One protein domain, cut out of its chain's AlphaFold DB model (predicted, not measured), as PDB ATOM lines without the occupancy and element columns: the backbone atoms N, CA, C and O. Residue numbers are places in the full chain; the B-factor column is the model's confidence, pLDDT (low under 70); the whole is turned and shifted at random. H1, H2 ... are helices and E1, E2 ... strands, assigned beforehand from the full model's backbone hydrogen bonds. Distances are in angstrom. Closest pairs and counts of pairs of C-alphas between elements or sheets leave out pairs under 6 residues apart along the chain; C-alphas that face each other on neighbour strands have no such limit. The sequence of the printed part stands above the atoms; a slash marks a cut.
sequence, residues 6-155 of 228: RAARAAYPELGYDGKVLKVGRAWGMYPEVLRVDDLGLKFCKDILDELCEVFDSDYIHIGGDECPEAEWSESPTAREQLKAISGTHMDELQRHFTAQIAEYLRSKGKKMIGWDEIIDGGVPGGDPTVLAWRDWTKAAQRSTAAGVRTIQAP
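This is residues 6 to 155 of the 228 residues of the protein "Beta-N-acetylhexosaminidase" of Kockovaella imperatae (UniProt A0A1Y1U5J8). A small, curled sheet of four parallel strands has helices H5 and H7 over one face, each running along the strands, while H2 packs on H5 with its residues 42 to 49 and is not on the sheet. H4 meets the start of H5, H3 adjoins H4, and H1 with the long unnamed stretch of residues 12 to 38 lies away from the sheet. The printed part has 150 residues, with seven named helices and four named strands in the order H1 H2 E1 H3 H4 H5 E2 H6 E3 H7 E4. The sheet's order is E1 E2 E3 E4, and the class is mixed, helices and strands. The whole is compact and rounded, with a radius of gyration of the C-alphas of 15.5 A and spans of 40 by 36 by 35 A.

Strands E1, residues 60 to 62, and E2, residues 112 to 116, are parallel at 28 degrees, with N 114 and O 61 2.9 A apart, within hydrogen-bond range. E2 and E3, residues 130 to 133, are parallel at 17 degrees, with N 132 and O 115 at 2.8 A. E3 and E4, residues 150 to 153, are parallel at 25 degrees, with N 152 and O 131 at 2.8 A. E2 is staggered, pairing with E1 over residues 112 to 114 and with E3 over 114 to 116. H5, residues 92 to 108, and H7, residues 137 to 146, are on the same face, forming two layers, helices on one face of a sheet. H5 has a height over the sheet of 8.8 A and lies over E2, along the strands at 21 degrees on the local plane, which is fitted to 6 C-alphas; its closest C-alphas to E2 are those of Ala 103 and Met 113, 5.7 A. H7, at a height over the sheet of 8.0 A, lies over E4, along the strands at 11 degrees on the local plane; the closest C-alphas are those of Ala 141 and Thr 151, 6.3 A. H6, residues 117 to 120, stands at the sheet's level and only just touches H7, with 3 pairs of C-alphas within 8 A, the closest Asp 117 and Ala 140 at 6.1 A. Strand-helix-strand units, two parallel neighbour strands with helices between them along the chain, are E1, H5 with H3, residues 71 to 75, and H4, residues 77 to 85, then E2; E2, H6, E3; and E3, H7, E4, the last two with right-handed crossovers. H2, residues 39 to 55, touches H5 with residues 42 to 49 alone, the closest C-alphas being those of Leu 42 and Phe 98, 7.4 A, the same way at a steep tilt of 37 degrees, only just past shallow. H4 touches residues 93 to 94 of H5, the closest C-alphas being those of Leu 83 and Leu 94, 6.2 A, the same way at a steep tilt of 68 degrees, only just short of perpendicular. H3 and H4 only just touch, with 3 pairs of C-alphas within 8 A, and only at the corner, the closest C-alphas being those of Trp 73 and Ala 79, 5.4 A. H1, residues 6 to 11, touches no helix. Every O i to N i+4 pair is within hydrogen-bond range in H1, H2, H3, H4, H5 and H7; H6 is too short for one.

H1 begins at C-alpha 6 (77.538, 18.494, 76.292). H2 spans 24.3 A, H5 24.6 A from C-alpha 92 (83.998, 12.896, 59.522), E2 13.8 A, H7 13.7 A and H4 12.4 A. E4 ends at C-alpha 153 (83.132, -7.511, 71.399).

The two C-alphas farthest apart are those of Val 21 and Ala 146, 43.0 A. The printed part has no cut. The link from H1 to H2, 27 residues, is long. The mean pLDDT of the printed part is 94.6, and no printed residue is under 70.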
ATOM      1  N   ARG A   6      78.482  17.439  75.873       96.50
ATOM      2  CA  ARG A   6      77.538  18.494  76.292       96.50
ATOM      3  C   ARG A   6      77.779  19.003  77.717       96.50
ATOM      4  O   ARG A   6      77.648  20.199  77.963       96.50
ATOM      5  N   ALA A   7      78.120  18.124  78.663       97.44
ATOM      6  CA  ALA A   7      78.396  18.530  80.045       97.44
ATOM      7  C   ALA A   7      79.665  19.395  80.146       97.44
ATOM      8  O   ALA A   7      79.638  20.436  80.797       97.44
ATOM      9  N   ALA A   8      80.734  19.013  79.438       97.44
ATOM     10  CA  ALA A   8      81.960  19.804  79.360       97.44
ATOM     11  C   ALA A   8      81.696  21.178  78.727       97.44
ATOM     12  O   ALA A   8      82.097  22.191  79.289       97.44
ATOM     13  N   ARG A   9      80.930  21.237  77.630       97.12
ATOM     14  CA  ARG A   9      80.524  22.509  77.002       97.12
ATOM     15  C   ARG A   9      79.595  23.363  77.864       97.12
ATOM     16  O   ARG A   9      79.604  24.580  77.743       97.12
ATOM     17  N   ALA A  10      78.784  22.758  78.729       97.56
ATOM     18  CA  ALA A  10      77.979  23.514  79.685       97.56
ATOM     19  C   ALA A  10      78.848  24.193  80.760       97.56
ATOM     20  O   ALA A  10      78.485  25.265  81.238       97.56
ATOM     21  N   ALA A  11      79.981  23.584  81.130       97.94
ATOM     22  CA  ALA A  11      80.953  24.166  82.057       97.94
ATOM     23  C   ALA A  11      81.892  25.178  81.374       97.94
ATOM     24  O   ALA A  11      82.190  26.218  81.956       97.94
ATOM     25  N   TYR A  12      82.298  24.888  80.135       97.88
ATOM     26  CA  TYR A  12      83.237  25.671  79.329       97.88
ATOM     27  C   TYR A  12      82.649  25.913  77.925       97.88
ATOM     28  O   TYR A  12      82.908  25.135  76.997       97.88
ATOM     29  N   PRO A  13      81.803  26.945  77.744       97.19
ATOM     30  CA  PRO A  13      81.116  27.219  76.476       97.19
ATOM     31  C   PRO A  13      82.044  27.368  75.261       97.19
ATOM     32  O   PRO A  13      81.667  27.011  74.145       97.19
ATOM     33  N   GLU A  14      83.274  27.840  75.468       96.81
ATOM     34  CA  GLU A  14      84.317  28.002  74.450       96.81
ATOM     35  C   GLU A  14      84.764  26.684  73.791       96.81
ATOM     36  O   GLU A  14      85.390  26.706  72.726       96.81
ATOM     37  N   LEU A  15      84.417  25.539  74.390       97.56
ATOM     38  CA  LEU A  15      84.663  24.204  73.845       97.56
ATOM     39  C   LEU A  15      83.720  23.830  72.688       97.56
ATOM     40  O   LEU A  15      83.925  22.802  72.044       97.56
ATOM     41  N   GLY A  16      82.700  24.642  72.397       96.44
ATOM     42  CA  GLY A  16      81.947  24.596  71.142       96.44
ATOM     43  C   GLY A  16      82.430  25.662  70.157       96.44
ATOM     44  O   GLY A  16      82.814  26.754  70.569       96.44
ATOM     45  N   TYR A  17      82.357  25.395  68.848       93.81
ATOM     46  CA  TYR A  17      82.680  26.415  67.834       93.81
ATOM     47  C   TYR A  17      81.740  27.629  67.871       93.81
ATOM     48  O   TYR A  17      82.112  28.707  67.419       93.81
ATOM     49  N   ASP A  18      80.528  27.461  68.399       90.44
ATOM     50  CA  ASP A  18      79.516  28.510  68.483       90.44
ATOM     51  C   ASP A  18      79.573  29.333  69.781       90.44
ATOM     52  O   ASP A  18      78.859  30.331  69.898       90.44
ATOM     53  N   GLY A  19      80.387  28.915  70.760       88.62
ATOM     54  CA  GLY A  19      80.493  29.551  72.075       88.62
ATOM     55  C   GLY A  19      79.183  29.592  72.869       88.62
ATOM     56  O   GLY A  19      79.065  30.377  73.814       88.62
ATOM     57  N   LYS A  20      78.161  28.812  72.485       92.00
ATOM     58  CA  LYS A  20      76.844  28.889  73.123       92.00
ATOM     59  C   LYS A  20      76.905  28.350  74.546       92.00
ATOM     60  O   LYS A  20      77.421  27.266  74.803       92.00
ATOM     61  N   VAL A  21      76.278  29.077  75.469       94.62
ATOM     62  CA  VAL A  21      76.086  28.612  76.846       94.62
ATOM     63  C   VAL A  21      75.008  27.532  76.858       94.62
ATOM     64  O   VAL A  21      73.823  27.804  76.648       94.62
ATOM     65  N   LEU A  22      75.425  26.295  77.116       95.50
ATOM     66  CA  LEU A  22      74.539  25.142  77.208       95.50
ATOM     67  C   LEU A  22      74.161  24.846  78.661       95.50
ATOM     68  O   LEU A  22      74.850  25.213  79.609       95.50
ATOM     69  N   LYS A  23      73.063  24.113  78.836       96.81
ATOM     70  CA  LYS A  23      72.776  23.396  80.085       96.81
ATOM     71  C   LYS A  23      73.195  21.940  79.933       96.81
ATOM     72  O   LYS A  23      73.042  21.371  78.845       96.81
ATOM     73  N   VAL A  24      73.628  21.336  81.039       97.50
ATOM     74  CA  VAL A  24      73.838  19.883  81.137       97.50
ATOM     75  C   VAL A  24      72.571  19.159  80.671       97.50
ATOM     76  O   VAL A  24      71.457  19.560  81.026       97.50
ATOM     77  N   GLY A  25      72.752  18.133  79.836       94.44
ATOM     78  CA  GLY A  25      71.665  17.310  79.314       94.44
ATOM     79  C   GLY A  25      70.860  16.657  80.438       94.44
ATOM     80  O   GLY A  25      71.408  16.269  81.466       94.44
ATOM     81  N   ARG A  26      69.540  16.584  80.263       95.31
ATOM     82  CA  ARG A  26      68.600  15.965  81.222       95.31
ATOM     83  C   ARG A  26      67.710  14.907  80.573       95.31
ATOM     84  O   ARG A  26      66.787  14.415  81.209       95.31
ATOM     85  N   ALA A  27      67.957  14.623  79.301       93.31
ATOM     86  CA  ALA A  27      67.272  13.610  78.527       93.31
ATOM     87  C   ALA A  27      68.311  12.626  77.989       93.31
ATOM     88  O   ALA A  27      69.481  12.971  77.829       93.31
ATOM     89  N   TRP A  28      67.862  11.404  77.738       91.88
ATOM     90  CA  TRP A  28      68.672  10.374  77.105       91.88
ATOM     91  C   TRP A  28      68.769  10.598  75.598       91.88
ATOM     92  O   TRP A  28      67.958  11.318  75.011       91.88
ATOM     93  N   GLY A  29      69.729   9.911  74.987       89.81
ATOM     94  CA  GLY A  29      69.966   9.929  73.551       89.81
ATOM     95  C   GLY A  29      71.148  10.802  73.153       89.81
ATOM     96  O   GLY A  29      71.817  11.421  73.981       89.81
ATOM     97  N   MET A  30      71.386  10.823  71.848       91.94
ATOM     98  CA  MET A  30      72.482  11.551  71.235       91.94
ATOM     99  C   MET A  30      72.183  13.051  71.191       91.94
ATOM    100  O   MET A  30      71.140  13.491  70.696       91.94
ATOM    101  N   TYR A  31      73.131  13.841  71.679       93.38
ATOM    102  CA  TYR A  31      73.098  15.296  71.595       93.38
ATOM    103  C   TYR A  31      73.874  15.784  70.361       93.38
ATOM    104  O   TYR A  31      74.952  15.257  70.090       93.38
ATOM    105  N   PRO A  32      73.377  16.797  69.623       92.12
ATOM    106  CA  PRO A  32      74.102  17.367  68.486       92.12
ATOM    107  C   PRO A  32      75.316  18.202  68.909       92.12
ATOM    108  O   PRO A  32      76.160  18.506  68.072       92.12
ATOM    109  N   GLU A  33      75.394  18.602  70.182       94.19
ATOM    110  CA  GLU A  33      76.463  19.449  70.692       94.19
ATOM    111  C   GLU A  33      77.757  18.658  70.923       94.19
ATOM    112  O   GLU A  33      77.923  17.973  71.939       94.19
ATOM    113  N   VAL A  34      78.696  18.800  69.989       96.25
ATOM    114  CA  VAL A  34      79.989  18.105  69.979       96.25
ATOM    115  C   VAL A  34      81.133  19.041  70.368       96.25
ATOM    116  O   VAL A  34      80.991  20.266  70.386       96.25
ATOM    117  N   LEU A  35      82.279  18.471  70.734       97.88
ATOM    118  CA  LEU A  35      83.489  19.236  71.035       97.88
ATOM    119  C   LEU A  35      84.071  19.870  69.760       97.88
ATOM    120  O   LEU A  35      84.052  19.260  68.690       97.88
ATOM    121  N   ARG A  36      84.638  21.076  69.864       97.31
ATOM    122  CA  ARG A  36      85.554  21.603  68.840       97.31
ATOM    123  C   ARG A  36      86.823  20.746  68.770       97.31
ATOM    124  O   ARG A  36      87.265  20.213  69.777       97.31
ATOM    125  N   VAL A  37      87.429  20.624  67.599       97.06
ATOM    126  CA  VAL A  37      88.542  19.676  67.369       97.06
ATOM    127  C   VAL A  37      89.824  20.347  66.877       97.06
ATOM    128  O   VAL A  37      90.719  19.686  66.362       97.06
ATOM    129  N   ASP A  38      89.913  21.662  67.051       95.94
ATOM    130  CA  ASP A  38      91.135  22.439  66.861       95.94
ATOM    131  C   ASP A  38      92.014  22.438  68.126       95.94
ATOM    132  O   ASP A  38      91.740  21.725  69.096       95.94
ATOM    133  N   ASP A  39      93.066  23.260  68.131       96.75
ATOM    134  CA  ASP A  39      94.060  23.327  69.208       96.75
ATOM    135  C   ASP A  39      93.450  23.524  70.602       96.75
ATOM    136  O   ASP A  39      93.952  22.953  71.571       96.75
ATOM    137  N   LEU A  40      92.359  24.291  70.724       97.38
ATOM    138  CA  LEU A  40      91.707  24.510  72.016       97.38
ATOM    139  C   LEU A  40      91.049  23.225  72.529       97.38
ATOM    140  O   LEU A  40      91.256  22.844  73.680       97.38
ATOM    141  N   GLY A  41      90.281  22.542  71.675       97.81
ATOM    142  CA  GLY A  41      89.643  21.275  72.036       97.81
ATOM    143  C   GLY A  41      90.663  20.165  72.284       97.81
ATOM    144  O   GLY A  41      90.548  19.412  73.251       97.81
ATOM    145  N   LEU A  42      91.713  20.111  71.460       98.31
ATOM    146  CA  LEU A  42      92.802  19.155  71.619       98.31
ATOM    147  C   LEU A  42      93.561  19.379  72.928       98.31
ATOM    148  O   LEU A  42      93.833  18.413  73.638       98.31
ATOM    149  N   LYS A  43      93.882  20.632  73.272       98.62
ATOM    150  CA  LYS A  43      94.536  20.960  74.542       98.62
ATOM    151  C   LYS A  43      93.664  20.553  75.730       98.62
ATOM    152  O   LYS A  43      94.163  19.880  76.620       98.62
ATOM    153  N   PHE A  44      92.377  20.902  75.712       98.69
ATOM    154  CA  PHE A  44      91.439  20.532  76.774       98.69
ATOM    155  C   PHE A  44      91.420  19.017  77.024       98.69
ATOM    156  O   PHE A  44      91.537  18.568  78.161       98.69
ATOM    157  N   CYS A  45      91.332  18.216  75.958       98.69
ATOM    158  CA  CYS A  45      91.382  16.763  76.078       98.69
ATOM    159  C   CYS A  45      92.731  16.272  76.611       98.69
ATOM    160  O   CYS A  45      92.746  15.404  77.476       98.69
ATOM    161  N   LYS A  46      93.851  16.819  76.130       98.69
ATOM    162  CA  LYS A  46      95.194  16.437  76.590       98.69
ATOM    163  C   LYS A  46      95.403  16.721  78.077       98.69
ATOM    164  O   LYS A  46      95.870  15.832  78.775       98.69
ATOM    165  N   ASP A  47      94.983  17.890  78.560       98.75
ATOM    166  CA  ASP A  47      95.085  18.247  79.980       98.75
ATOM    167  C   ASP A  47      94.323  17.230  80.863       98.75
ATOM    168  O   ASP A  47      94.873  16.717  81.833       98.75
ATOM    169  N   ILE A  48      93.092  16.851  80.484       98.38
ATOM    170  CA  ILE A  48      92.314  15.825  81.206       98.38
ATOM    171  C   ILE A  48      92.993  14.456  81.135       98.38
ATOM    172  O   ILE A  48      93.022  13.717  82.116       98.38
ATOM    173  N   LEU A  49      93.503  14.081  79.961       98.56
ATOM    174  CA  LEU A  49      94.180  12.801  79.781       98.56
ATOM    175  C   LEU A  49      95.464  12.722  80.614       98.56
ATOM    176  O   LEU A  49      95.759  11.640  81.109       98.56
ATOM    177  N   ASP A  50      96.185  13.829  80.804       98.62
ATOM    178  CA  ASP A  50      97.327  13.896  81.721       98.62
ATOM    179  C   ASP A  50      96.899  13.577  83.157       98.62
ATOM    180  O   ASP A  50      97.460  12.662  83.761       98.62
ATOM    181  N   GLU A  51      95.840  14.217  83.660       98.56
ATOM    182  CA  GLU A  51      95.305  13.917  84.996       98.56
ATOM    183  C   GLU A  51      94.853  12.450  85.121       98.56
ATOM    184  O   GLU A  51      95.146  11.778  86.110       98.56
ATOM    185  N   LEU A  52      94.184  11.901  84.100       97.94
ATOM    186  CA  LEU A  52      93.782  10.491  84.100       97.94
ATOM    187  C   LEU A  52      94.989   9.543  84.087       97.94
ATOM    188  O   LEU A  52      94.952   8.507  84.749       97.94
ATOM    189  N   CYS A  53      96.054   9.880  83.359       97.50
ATOM    190  CA  CYS A  53      97.277   9.079  83.336       97.50
ATOM    191  C   CYS A  53      97.996   9.076  84.691       97.50
ATOM    192  O   CYS A  53      98.632   8.075  85.013       97.50
ATOM    193  N   GLU A  54      97.898  10.163  85.461       97.38
ATOM    194  CA  GLU A  54      98.452  10.264  86.816       97.38
ATOM    195  C   GLU A  54      97.623   9.497  87.855       97.38
ATOM    196  O   GLU A  54      98.182   8.916  88.781       97.38
ATOM    197  N   VAL A  55      96.294   9.487  87.711       98.12
ATOM    198  CA  VAL A  55      95.384   8.835  88.669       98.12
ATOM    199  C   VAL A  55      95.281   7.325  88.445       98.12
ATOM    200  O   VAL A  55      95.112   6.576  89.409       98.12
ATOM    201  N   PHE A  56      95.342   6.863  87.193       96.62
ATOM    202  CA  PHE A  56      95.081   5.468  86.840       96.62
ATOM    203  C   PHE A  56      96.321   4.751  86.289       96.62
ATOM    204  O   PHE A  56      96.822   5.051  85.202       96.62
ATOM    205  N   ASP A  57      96.723   3.683  86.981       95.06
ATOM    206  CA  ASP A  57      97.830   2.805  86.569       95.06
ATOM    207  C   ASP A  57      97.506   1.932  85.344       95.06
ATOM    208  O   ASP A  57      98.399   1.321  84.768       95.06
ATOM    209  N   SER A  58      96.242   1.886  84.910       95.88
ATOM    210  CA  SER A  58      95.808   1.136  83.723       95.88
ATOM    211  C   SER A  58      96.639   1.499  82.490       95.88
ATOM    212  O   SER A  58      96.813   2.681  82.180       95.88
ATOM    213  N   ASP A  59      97.065   0.489  81.731       95.00
ATOM    214  CA  ASP A  59      97.668   0.674  80.407       95.00
ATOM    215  C   ASP A  59      96.701   1.335  79.424       95.00
ATOM    216  O   ASP A  59      97.131   1.925  78.439       95.00
ATOM    217  N   TYR A  60      95.397   1.214  79.658       96.31
ATOM    218  CA  TYR A  60      94.362   1.616  78.721       96.31
ATOM    219  C   TYR A  60      93.583   2.838  79.183       96.31
ATOM    220  O   TYR A  60      93.189   2.920  80.349       96.31
ATOM    221  N   ILE A  61      93.269   3.715  78.227       97.94
ATOM    222  CA  ILE A  61      92.327   4.826  78.393       97.94
ATOM    223  C   ILE A  61      91.259   4.743  77.301       97.94
ATOM    224  O   ILE A  61      91.577   4.754  76.110       97.94
ATOM    225  N   HIS A  62      89.989   4.672  77.706       98.00
ATOM    226  CA  HIS A  62      88.859   4.685  76.781       98.00
ATOM    227  C   HIS A  62      88.445   6.124  76.458       98.00
ATOM    228  O   HIS A  62      88.064   6.878  77.351       98.00
ATOM    229  N   ILE A  63      88.477   6.505  75.183       97.75
ATOM    230  CA  ILE A  63      88.184   7.878  74.740       97.75
ATOM    231  C   ILE A  63      86.735   8.066  74.263       97.75
ATOM    232  O   ILE A  63      86.307   9.191  73.996       97.75
ATOM    233  N   GLY A  64      85.961   6.986  74.158       97.50
ATOM    234  CA  GLY A  64      84.635   6.999  73.537       97.50
ATOM    235  C   GLY A  64      84.780   6.922  72.020       97.50
ATOM    236  O   GLY A  64      85.378   5.971  71.523       97.50
ATOM    237  N   GLY A  65      84.274   7.934  71.313       96.19
ATOM    238  CA  GLY A  65      84.353   8.048  69.849       96.19
ATOM    239  C   GLY A  65      83.030   7.753  69.143       96.19
ATOM    240  O   GLY A  65      82.918   7.968  67.941       96.19
ATOM    241  N   ASP A  66      82.031   7.315  69.899       96.44
ATOM    242  CA  ASP A  66      80.672   7.040  69.464       96.44
ATOM    243  C   ASP A  66      79.856   8.310  69.220       96.44
ATOM    244  O   ASP A  66      80.148   9.375  69.776       96.44
ATOM    245  N   GLU A  67      78.817   8.156  68.393       94.81
ATOM    246  CA  GLU A  67      77.700   9.101  68.260       94.81
ATOM    247  C   GLU A  67      78.140  10.575  68.209       94.81
ATOM    248  O   GLU A  67      77.781  11.400  69.055       94.81
ATOM    249  N   CYS A  68      78.952  10.912  67.206       96.25
ATOM    250  CA  CYS A  68      79.464  12.262  67.004       96.25
ATOM    251  C   CYS A  68      78.847  12.915  65.753       96.25
ATOM    252  O   CYS A  68      79.403  12.798  64.662       96.25
ATOM    253  N   PRO A  69      77.705  13.617  65.879       95.06
ATOM    254  CA  PRO A  69      77.096  14.337  64.765       95.06
ATOM    255  C   PRO A  69      78.004  15.412  64.165       95.06
ATOM    256  O   PRO A  69      78.572  16.242  64.867       95.06
ATOM    257  N   GLU A  70      78.034  15.480  62.837       94.12
ATOM    258  CA  GLU A  70      78.832  16.457  62.081       94.12
ATOM    259  C   GLU A  70      78.127  17.811  61.876       94.12
ATOM    260  O   GLU A  70      78.694  18.727  61.273       94.12
ATOM    261  N   ALA A  71      76.877  17.948  62.330       93.50
ATOM    262  CA  ALA A  71      76.013  19.084  61.997       93.50
ATOM    263  C   ALA A  71      76.608  20.432  62.443       93.50
ATOM    264  O   ALA A  71      76.739  21.343  61.626       93.50
ATOM    265  N   GLU A  72      77.049  20.551  63.699       93.19
ATOM    266  CA  GLU A  72      77.658  21.794  64.197       93.19
ATOM    267  C   GLU A  72      78.983  22.126  63.495       93.19
ATOM    268  O   GLU A  72      79.276  23.292  63.217       93.19
ATOM    269  N   TRP A  73      79.797  21.113  63.184       95.94
ATOM    270  CA  TRP A  73      81.043  21.318  62.444       95.94
ATOM    271  C   TRP A  73      80.771  21.783  61.010       95.94
ATOM    272  O   TRP A  73      81.451  22.675  60.511       95.94
ATOM    273  N   SER A  74      79.725  21.258  60.373       94.81
ATOM    274  CA  SER A  74      79.323  21.650  59.018       94.81
ATOM    275  C   SER A  74      78.914  23.120  58.920       94.81
ATOM    276  O   SER A  74      79.220  23.790  57.929       94.81
ATOM    277  N   GLU A  75      78.280  23.655  59.960       93.94
ATOM    278  CA  GLU A  75      77.896  25.067  60.023       93.94
ATOM    279  C   GLU A  75      79.086  25.984  60.367       93.94
ATOM    280  O   GLU A  75      79.163  27.123  59.888       93.94
ATOM    281  N   SER A  76      80.075  25.482  61.113       95.25
ATOM    282  CA  SER A  76      81.237  26.245  61.583       95.25
ATOM    283  C   SER A  76      82.215  26.623  60.452       95.25
ATOM    284  O   SER A  76      82.755  25.749  59.767       95.25
ATOM    285  N   PRO A  77      82.509  27.924  60.238       95.88
ATOM    286  CA  PRO A  77      83.576  28.349  59.329       95.88
ATOM    287  C   PRO A  77      84.951  27.829  59.761       95.88
ATOM    288  O   PRO A  77      85.700  27.331  58.925       95.88
ATOM    289  N   THR A  78      85.249  27.862  61.064       95.50
ATOM    290  CA  THR A  78      86.523  27.385  61.618       95.50
ATOM    291  C   THR A  78      86.713  25.890  61.381       95.50
ATOM    292  O   THR A  78      87.779  25.477  60.939       95.50
ATOM    293  N   ALA A  79      85.679  25.067  61.590       96.81
ATOM    294  CA  ALA A  79      85.774  23.631  61.316       96.81
ATOM    295  C   ALA A  79      86.009  23.352  59.820       96.81
ATOM    296  O   ALA A  79      86.843  22.523  59.462       96.81
ATOM    297  N   ARG A  80      85.348  24.102  58.928       96.94
ATOM    298  CA  ARG A  80      85.580  24.005  57.477       96.94
ATOM    299  C   ARG A  80      86.993  24.430  57.068       96.94
ATOM    300  O   ARG A  80      87.534  23.883  56.111       96.94
ATOM    301  N   GLU A  81      87.595  25.393  57.760       96.62
ATOM    302  CA  GLU A  81      89.002  25.763  57.562       96.62
ATOM    303  C   GLU A  81      89.952  24.664  58.042       96.62
ATOM    304  O   GLU A  81      90.878  24.314  57.311       96.62
ATOM    305  N   GLN A  82      89.685  24.060  59.204       96.75
ATOM    306  CA  GLN A  82      90.442  22.906  59.702       96.75
ATOM    307  C   GLN A  82      90.375  21.726  58.724       96.75
ATOM    308  O   GLN A  82      91.401  21.127  58.412       96.75
ATOM    309  N   LEU A  83      89.192  21.451  58.162       97.75
ATOM    310  CA  LEU A  83      89.013  20.384  57.178       97.75
ATOM    311  C   LEU A  83      89.887  20.622  55.939       97.75
ATOM    312  O   LEU A  83      90.577  19.719  55.474       97.75
ATOM    313  N   LYS A  84      89.928  21.863  55.441       97.50
ATOM    314  CA  LYS A  84      90.817  22.240  54.333       97.50
ATOM    315  C   LYS A  84      92.293  22.125  54.708       97.50
ATOM    316  O   LYS A  84      93.084  21.703  53.870       97.50
ATOM    317  N   ALA A  85      92.670  22.490  55.934       96.94
ATOM    318  CA  ALA A  85      94.054  22.422  56.403       96.94
ATOM    319  C   ALA A  85      94.594  20.982  56.412       96.94
ATOM    320  O   ALA A  85      95.759  20.766  56.086       96.94
ATOM    321  N   ILE A  86      93.736  19.997  56.692       96.06
ATOM    322  CA  ILE A  86      94.078  18.569  56.599       96.06
ATOM    323  C   ILE A  86      93.852  17.976  55.199       96.06
ATOM    324  O   ILE A  86      93.959  16.768  55.020       96.06
ATOM    325  N   SER A  87      93.569  18.815  54.193       97.06
ATOM    326  CA  SER A  87      93.214  18.408  52.821       97.06
ATOM    327  C   SER A  87      92.012  17.457  52.736       97.06
ATOM    328  O   SER A  87      91.903  16.691  51.779       97.06
ATOM    329  N   GLY A  88      91.120  17.505  53.725       95.75
ATOM    330  CA  GLY A  88      89.956  16.637  53.792       95.75
ATOM    331  C   GLY A  88      88.786  17.139  52.952       95.75
ATOM    332  O   GLY A  88      88.709  18.306  52.552       95.75
ATOM    333  N   THR A  89      87.856  16.228  52.689       95.44
ATOM    334  CA  THR A  89      86.692  16.445  51.816       95.44
ATOM    335  C   THR A  89      85.359  16.199  52.510       95.44
ATOM    336  O   THR A  89      84.357  16.811  52.137       95.44
ATOM    337  N   HIS A  90      85.355  15.364  53.546       95.50
ATOM    338  CA  HIS A  90      84.186  14.990  54.330       95.50
ATOM    339  C   HIS A  90      84.381  15.349  55.805       95.50
ATOM    340  O   HIS A  90      85.497  15.325  56.318       95.50
ATOM    341  N   MET A  91      83.309  15.743  56.495       94.38
ATOM    342  CA  MET A  91      83.422  16.325  57.837       94.38
ATOM    343  C   MET A  91      83.822  15.290  58.901       94.38
ATOM    344  O   MET A  91      84.499  15.648  59.867       94.38
ATOM    345  N   ASP A  92      83.516  14.007  58.692       93.94
ATOM    346  CA  ASP A  92      83.998  12.896  59.522       93.94
ATOM    347  C   ASP A  92      85.539  12.808  59.565       93.94
ATOM    348  O   ASP A  92      86.117  12.358  60.559       93.94
ATOM    349  N   GLU A  93      86.237  13.297  58.530       95.75
ATOM    350  CA  GLU A  93      87.704  13.352  58.498       95.75
ATOM    351  C   GLU A  93      88.277  14.202  59.640       95.75
ATOM    352  O   GLU A  93      89.377  13.918  60.119       95.75
ATOM    353  N   LEU A  94      87.527  15.190  60.142       96.00
ATOM    354  CA  LEU A  94      87.924  15.947  61.331       96.00
ATOM    355  C   LEU A  94      87.943  15.072  62.584       96.00
ATOM    356  O   LEU A  94      88.906  15.132  63.352       96.00
ATOM    357  N   GLN A  95      86.921  14.233  62.788       95.69
ATOM    358  CA  GLN A  95      86.903  13.288  63.906       95.69
ATOM    359  C   GLN A  95      88.062  12.300  63.790       95.69
ATOM    360  O   GLN A  95      88.734  12.024  64.786       95.69
ATOM    361  N   ARG A  96      88.327  11.791  62.582       94.81
ATOM    362  CA  ARG A  96      89.443  10.869  62.328       94.81
ATOM    363  C   ARG A  96      90.786  11.511  62.654       94.81
ATOM    364  O   ARG A  96      91.583  10.929  63.390       94.81
ATOM    365  N   HIS A  97      91.013  12.731  62.174       96.06
ATOM    366  CA  HIS A  97      92.236  13.480  62.442       96.06
ATOM    367  C   HIS A  97      92.417  13.772  63.937       96.06
ATOM    368  O   HIS A  97      93.491  13.548  64.494       96.06
ATOM    369  N   PHE A  98      91.358  14.218  64.614       96.75
ATOM    370  CA  PHE A  98      91.361  14.445  66.058       96.75
ATOM    371  C   PHE A  98      91.681  13.165  66.843       96.75
ATOM    372  O   PHE A  98      92.559  13.159  67.706       96.75
ATOM    373  N   THR A  99      91.022  12.058  66.499       97.00
ATOM    374  CA  THR A  99      91.216  10.756  67.151       97.00
ATOM    375  C   THR A  99      92.648  10.254  66.979       97.00
ATOM    376  O   THR A  99      93.248   9.790  67.944       97.00
ATOM    377  N   ALA A 100      93.242  10.416  65.791       95.81
ATOM    378  CA  ALA A 100      94.639  10.060  65.550       95.81
ATOM    379  C   ALA A 100      95.616  10.871  66.423       95.81
ATOM    380  O   ALA A 100      96.587  10.318  66.938       95.81
ATOM    381  N   GLN A 101      95.349  12.162  66.646       96.88
ATOM    382  CA  GLN A 101      96.174  12.993  67.530       96.88
ATOM    383  C   GLN A 101      96.068  12.574  69.002       96.88
ATOM    384  O   GLN A 101      97.072  12.595  69.716       96.88
ATOM    385  N   ILE A 102      94.876  12.184  69.461       97.94
ATOM    386  CA  ILE A 102      94.670  11.657  70.818       97.94
ATOM    387  C   ILE A 102      95.352  10.297  70.991       97.94
ATOM    388  O   ILE A 102      96.012  10.072  72.005       97.94
ATOM    389  N   ALA A 103      95.255   9.418  69.992       96.56
ATOM    390  CA  ALA A 103      95.912   8.116  70.001       96.56
ATOM    391  C   ALA A 103      97.440   8.247  70.110       96.56
ATOM    392  O   ALA A 103      98.065   7.617  70.962       96.56
ATOM    393  N   GLU A 104      98.036   9.126  69.298       96.38
ATOM    394  CA  GLU A 104      99.468   9.427  69.351       96.38
ATOM    395  C   GLU A 104      99.877  10.008  70.707       96.38
ATOM    396  O   GLU A 104     100.899   9.631  71.283       96.38
ATOM    397  N   TYR A 105      99.061  10.914  71.244       97.50
ATOM    398  CA  TYR A 105      99.329  11.526  72.533       97.50
ATOM    399  C   TYR A 105      99.309  10.500  73.672       97.50
ATOM    400  O   TYR A 105     100.263  10.446  74.446       97.50
ATOM    401  N   LEU A 106      98.296   9.633  73.738       97.62
ATOM    402  CA  LEU A 106      98.244   8.546  74.723       97.62
ATOM    403  C   LEU A 106      99.436   7.597  74.582       97.62
ATOM    404  O   LEU A 106     100.067   7.259  75.584       97.62
ATOM    405  N   ARG A 107      99.822   7.255  73.348       96.12
ATOM    406  CA  ARG A 107     101.025   6.454  73.094       96.12
ATOM    407  C   ARG A 107     102.281   7.120  73.654       96.12
ATOM    408  O   ARG A 107     103.099   6.445  74.272       96.12
ATOM    409  N   SER A 108     102.427   8.437  73.492       96.38
ATOM    410  CA  SER A 108     103.562   9.190  74.052       96.38
ATOM    411  C   SER A 108     103.619   9.159  75.587       96.38
ATOM    412  O   SER A 108     104.685   9.346  76.168       96.38
ATOM    413  N   LYS A 109     102.486   8.871  76.240       96.69
ATOM    414  CA  LYS A 109     102.345   8.687  77.693       96.69
ATOM    415  C   LYS A 109     102.471   7.222  78.126       96.69
ATOM    416  O   LYS A 109     102.241   6.907  79.288       96.69
ATOM    417  N   GLY A 110     102.815   6.319  77.204       95.56
ATOM    418  CA  GLY A 110     102.889   4.881  77.467       95.56
ATOM    419  C   GLY A 110     101.522   4.214  77.639       95.56
ATOM    420  O   GLY A 110     101.459   3.093  78.134       95.56
ATOM    421  N   LYS A 111     100.433   4.883  77.243       96.25
ATOM    422  CA  LYS A 111      99.066   4.359  77.319       96.25
ATOM    423  C   LYS A 111      98.582   3.873  75.951       96.25
ATOM    424  O   LYS A 111      99.003   4.358  74.902       96.25
ATOM    425  N   LYS A 112      97.649   2.928  75.966       94.88
ATOM    426  CA  LYS A 112      96.950   2.354  74.814       94.88
ATOM    427  C   LYS A 112      95.545   2.942  74.739       94.88
ATOM    428  O   LYS A 112      94.780   2.891  75.702       94.88
ATOM    429  N   MET A 113      95.193   3.498  73.588       97.19
ATOM    430  CA  MET A 113      93.857   4.048  73.379       97.19
ATOM    431  C   MET A 113      92.834   2.924  73.175       97.19
ATOM    432  O   MET A 113      93.082   2.001  72.401       97.19
ATOM    433  N   ILE A 114      91.666   3.035  73.811       97.56
ATOM    434  CA  ILE A 114      90.467   2.260  73.474       97.56
ATOM    435  C   ILE A 114      89.363   3.210  72.989       97.56
ATOM    436  O   ILE A 114      89.217   4.308  73.529       97.56
ATOM    437  N   GLY A 115      88.565   2.805  72.005       97.19
ATOM    438  CA  GLY A 115      87.329   3.505  71.656       97.19
ATOM    439  C   GLY A 115      86.306   2.602  70.977       97.19
ATOM    440  O   GLY A 115      86.613   1.466  70.613       97.19
ATOM    441  N   TRP A 116      85.090   3.116  70.821       97.62
ATOM    442  CA  TRP A 116      84.008   2.438  70.104       97.62
ATOM    443  C   TRP A 116      84.326   2.296  68.613       97.62
ATOM    444  O   TRP A 116      85.150   3.039  68.085       97.62
ATOM    445  N   ASP A 117      83.699   1.340  67.926       94.94
ATOM    446  CA  ASP A 117      84.052   0.966  66.550       94.94
ATOM    447  C   ASP A 117      84.013   2.097  65.514       94.94
ATOM    448  O   ASP A 117      84.727   2.023  64.513       94.94
ATOM    449  N   GLU A 118      83.300   3.187  65.788       95.31
ATOM    450  CA  GLU A 118      83.365   4.439  65.034       95.31
ATOM    451  C   GLU A 118      84.795   4.956  64.816       95.31
ATOM    452  O   GLU A 118      85.088   5.526  63.763       95.31
ATOM    453  N   ILE A 119      85.721   4.732  65.761       94.62
ATOM    454  CA  ILE A 119      87.094   5.249  65.654       94.62
ATOM    455  C   ILE A 119      87.864   4.679  64.456       94.62
ATOM    456  O   ILE A 119      88.904   5.232  64.106       94.62
ATOM    457  N   ILE A 120      87.384   3.588  63.840       92.44
ATOM    458  CA  ILE A 120      88.004   2.956  62.668       92.44
ATOM    459  C   ILE A 120      87.176   3.062  61.377       92.44
ATOM    460  O   ILE A 120      87.595   2.511  60.358       92.44
ATOM    461  N   ASP A 121      86.029   3.755  61.373       89.62
ATOM    462  CA  ASP A 121      85.105   3.761  60.221       89.62
ATOM    463  C   ASP A 121      85.736   4.303  58.923       89.62
ATOM    464  O   ASP A 121      85.370   3.864  57.833       89.62
ATOM    465  N   GLY A 122      86.740   5.181  59.023       84.44
ATOM    466  CA  GLY A 122      87.518   5.666  57.874       84.44
ATOM    467  C   GLY A 122      89.010   5.336  57.945       84.44
ATOM    468  O   GLY A 122      89.819   6.104  57.418       84.44
ATOM    469  N   GLY A 123      89.362   4.224  58.598       87.38
ATOM    470  CA  GLY A 123      90.730   3.721  58.739       87.38
ATOM    471  C   GLY A 123      91.221   3.701  60.186       87.38
ATOM    472  O   GLY A 123      90.738   4.446  61.032       87.38
ATOM    473  N   VAL A 124      92.197   2.835  60.469       87.88
ATOM    474  CA  VAL A 124      92.772   2.690  61.813       87.88
ATOM    475  C   VAL A 124      93.567   3.950  62.168       87.88
ATOM    476  O   VAL A 124      94.512   4.277  61.441       87.88
ATOM    477  N   PRO A 125      93.236   4.657  63.265       84.94
ATOM    478  CA  PRO A 125      94.063   5.761  63.719       84.94
ATOM    479  C   PRO A 125      95.435   5.207  64.116       84.94
ATOM    480  O   PRO A 125      95.543   4.105  64.656       84.94
ATOM    481  N   GLY A 126      96.501   5.959  63.838       83.38
ATOM    482  CA  GLY A 126      97.837   5.591  64.310       83.38
ATOM    483  C   GLY A 126      97.862   5.396  65.833       83.38
ATOM    484  O   GLY A 126      96.971   5.853  66.537       83.38
ATOM    485  N   GLY A 127      98.890   4.725  66.355       82.06
ATOM    486  CA  GLY A 127      99.069   4.588  67.806       82.06
ATOM    487  C   GLY A 127      98.574   3.281  68.441       82.06
ATOM    488  O   GLY A 127      98.472   3.233  69.660       82.06
ATOM    489  N   ASP A 128      98.323   2.231  67.648       86.50
ATOM    490  CA  ASP A 128      97.895   0.892  68.117       86.50
ATOM    491  C   ASP A 128      96.625   0.912  69.003       86.50
ATOM    492  O   ASP A 128      96.653   0.504  70.174       86.50
ATOM    493  N   PRO A 129      95.491   1.418  68.475       91.88
ATOM    494  CA  PRO A 129      94.242   1.463  69.223       91.88
ATOM    495  C   PRO A 129      93.710   0.059  69.541       91.88
ATOM    496  O   PRO A 129      94.090  -0.946  68.946       91.88
ATOM    497  N   THR A 130      92.773  -0.012  70.476       94.38
ATOM    498  CA  THR A 130      91.887  -1.161  70.688       94.38
ATOM    499  C   THR A 130      90.449  -0.725  70.430       94.38
ATOM    500  O   THR A 130      90.052   0.375  70.812       94.38
ATOM    501  N   VAL A 131      89.667  -1.571  69.767       94.50
ATOM    502  CA  VAL A 131      88.293  -1.269  69.346       94.50
ATOM    503  C   VAL A 131      87.287  -2.019  70.213       94.50
ATOM    504  O   VAL A 131      87.426  -3.225  70.398       94.50
ATOM    505  N   LEU A 132      86.247  -1.334  70.692       95.62
ATOM    506  CA  LEU A 132      85.021  -1.955  71.200       95.62
ATOM    507  C   LEU A 132      83.954  -1.991  70.097       95.62
ATOM    508  O   LEU A 132      83.466  -0.952  69.663       95.62
ATOM    509  N   ALA A 133      83.576  -3.191  69.661       94.12
ATOM    510  CA  ALA A 133      82.588  -3.410  68.608       94.12
ATOM    511  C   ALA A 133      81.169  -3.533  69.186       94.12
ATOM    512  O   ALA A 133      80.902  -4.511  69.888       94.12
ATOM    513  N   TRP A 134      80.266  -2.586  68.878       92.81
ATOM    514  CA  TRP A 134      78.937  -2.529  69.519       92.81
ATOM    515  C   TRP A 134      77.736  -2.479  68.566       92.81
ATOM    516  O   TRP A 134      76.757  -3.189  68.809       92.81
ATOM    517  N   ARG A 135      77.797  -1.695  67.477       87.31
ATOM    518  CA  ARG A 135      76.638  -1.439  66.587       87.31
ATOM    519  C   ARG A 135      76.298  -2.647  65.720       87.31
ATOM    520  O   ARG A 135      75.316  -3.345  65.951       87.31
ATOM    521  N   ASP A 136      77.145  -2.893  64.726       85.56
ATOM    522  CA  ASP A 136      77.151  -4.091  63.886       85.56
ATOM    523  C   ASP A 136      78.361  -4.919  64.312       85.56
ATOM    524  O   ASP A 136      79.380  -4.973  63.624       85.56
ATOM    525  N   TRP A 137      78.301  -5.437  65.539       85.44
ATOM    526  CA  TRP A 137      79.464  -5.946  66.266       85.44
ATOM    527  C   TRP A 137      80.256  -6.989  65.475       85.44
ATOM    528  O   TRP A 137      81.481  -6.942  65.497       85.44
ATOM    529  N   THR A 138      79.590  -7.873  64.721       88.69
ATOM    530  CA  THR A 138      80.265  -8.863  63.876       88.69
ATOM    531  C   THR A 138      81.053  -8.172  62.769       88.69
ATOM    532  O   THR A 138      82.246  -8.430  62.626       88.69
ATOM    533  N   LYS A 139      80.453  -7.238  62.016       90.75
ATOM    534  CA  LYS A 139      81.181  -6.526  60.951       90.75
ATOM    535  C   LYS A 139      82.240  -5.580  61.504       90.75
ATOM    536  O   LYS A 139      83.314  -5.456  60.926       90.75
ATOM    537  N   ALA A 140      81.971  -4.903  62.616       90.62
ATOM    538  CA  ALA A 140      82.947  -4.069  63.309       90.62
ATOM    539  C   ALA A 140      84.144  -4.903  63.796       90.62
ATOM    540  O   ALA A 140      85.295  -4.501  63.597       90.62
ATOM    541  N   ALA A 141      83.895  -6.098  64.338       90.56
ATOM    542  CA  ALA A 141      84.938  -7.034  64.733       90.56
ATOM    543  C   ALA A 141      85.721  -7.574  63.532       90.56
ATOM    544  O   ALA A 141      86.948  -7.566  63.557       90.56
ATOM    545  N   GLN A 142      85.053  -7.944  62.440       90.12
ATOM    546  CA  GLN A 142      85.716  -8.350  61.197       90.12
ATOM    547  C   GLN A 142      86.597  -7.232  60.624       90.12
ATOM    548  O   GLN A 142      87.753  -7.475  60.293       90.12
ATOM    549  N   ARG A 143      86.098  -5.989  60.545       90.00
ATOM    550  CA  ARG A 143      86.870  -4.837  60.039       90.00
ATOM    551  C   ARG A 143      88.114  -4.564  60.887       90.00
ATOM    552  O   ARG A 143      89.203  -4.413  60.338       90.00
ATOM    553  N   SER A 144      87.961  -4.519  62.209       90.44
ATOM    554  CA  SER A 144      89.066  -4.248  63.142       90.44
ATOM    555  C   SER A 144      90.119  -5.362  63.137       90.44
ATOM    556  O   SER A 144      91.303  -5.084  62.946       90.44
ATOM    557  N   THR A 145      89.701  -6.624  63.241       89.31
ATOM    558  CA  THR A 145      90.617  -7.778  63.213       89.31
ATOM    559  C   THR A 145      91.301  -7.944  61.855       89.31
ATOM    560  O   THR A 145      92.506  -8.201  61.796       89.31
ATOM    561  N   ALA A 146      90.594  -7.706  60.743       87.56
ATOM    562  CA  ALA A 146      91.190  -7.719  59.409       87.56
ATOM    563  C   ALA A 146      92.304  -6.671  59.264       87.56
ATOM    564  O   ALA A 146      93.288  -6.948  58.568       87.56
ATOM    565  N   ALA A 147      92.165  -5.531  59.948       87.38
ATOM    566  CA  ALA A 147      93.146  -4.454  60.019       87.38
ATOM    567  C   ALA A 147      94.256  -4.677  61.070       87.38
ATOM    568  O   ALA A 147      95.107  -3.807  61.242       87.38
ATOM    569  N   GLY A 148      94.276  -5.827  61.758       87.31
ATOM    570  CA  GLY A 148      95.284  -6.158  62.772       87.31
ATOM    571  C   GLY A 148      95.111  -5.408  64.095       87.31
ATOM    572  O   GLY A 148      96.052  -5.327  64.879       87.31
ATOM    573  N   VAL A 149      93.927  -4.848  64.338       89.81
ATOM    574  CA  VAL A 149      93.605  -4.090  65.548       89.81
ATOM    575  C   VAL A 149      93.035  -5.030  66.602       89.81
ATOM    576  O   VAL A 149      92.251  -5.926  66.290       89.81
ATOM    577  N   ARG A 150      93.422  -4.824  67.864       91.25
ATOM    578  CA  ARG A 150      92.834  -5.557  68.992       91.25
ATOM    579  C   ARG A 150      91.369  -5.172  69.150       91.25
ATOM    580  O   ARG A 150      91.044  -3.986  69.162       91.25
ATOM    581  N   THR A 151      90.511  -6.165  69.347       91.62
ATOM    582  CA  THR A 151      89.062  -5.957  69.375       91.62
ATOM    583  C   THR A 151      88.433  -6.618  70.585       91.62
ATOM    584  O   THR A 151      88.716  -7.772  70.897       91.62
ATOM    585  N   ILE A 152      87.539  -5.883  71.233       93.12
ATOM    586  CA  ILE A 152      86.658  -6.345  72.296       93.12
ATOM    587  C   ILE A 152      85.239  -6.336  71.725       93.12
ATOM    588  O   ILE A 152      84.774  -5.313  71.223       93.12
ATOM    589  N   GLN A 153      84.542  -7.469  71.779       92.00
ATOM    590  CA  GLN A 153      83.132  -7.511  71.399       92.00
ATOM    591  C   GLN A 153      82.263  -7.008  72.553       92.00
ATOM    592  O   GLN A 153      82.289  -7.568  73.647       92.00
ATOM    593  N   ALA A 154      81.486  -5.964  72.291       92.94
ATOM    594  CA  ALA A 154      80.509  -5.389  73.209       92.94
ATOM    595  C   ALA A 154      79.166  -5.179  72.482       92.94
ATOM    596  O   ALA A 154      78.666  -4.056  72.429       92.94
ATOM    597  N   PRO A 155      78.594  -6.232  71.863       90.94
ATOM    598  CA  PRO A 155      77.367  -6.117  71.085       90.94
ATOM    599  C   PRO A 155      76.208  -5.574  71.917       90.94
ATOM    600  O   PRO A 155      76.108  -5.850  73.112       90.94
TER     601      PRO A 155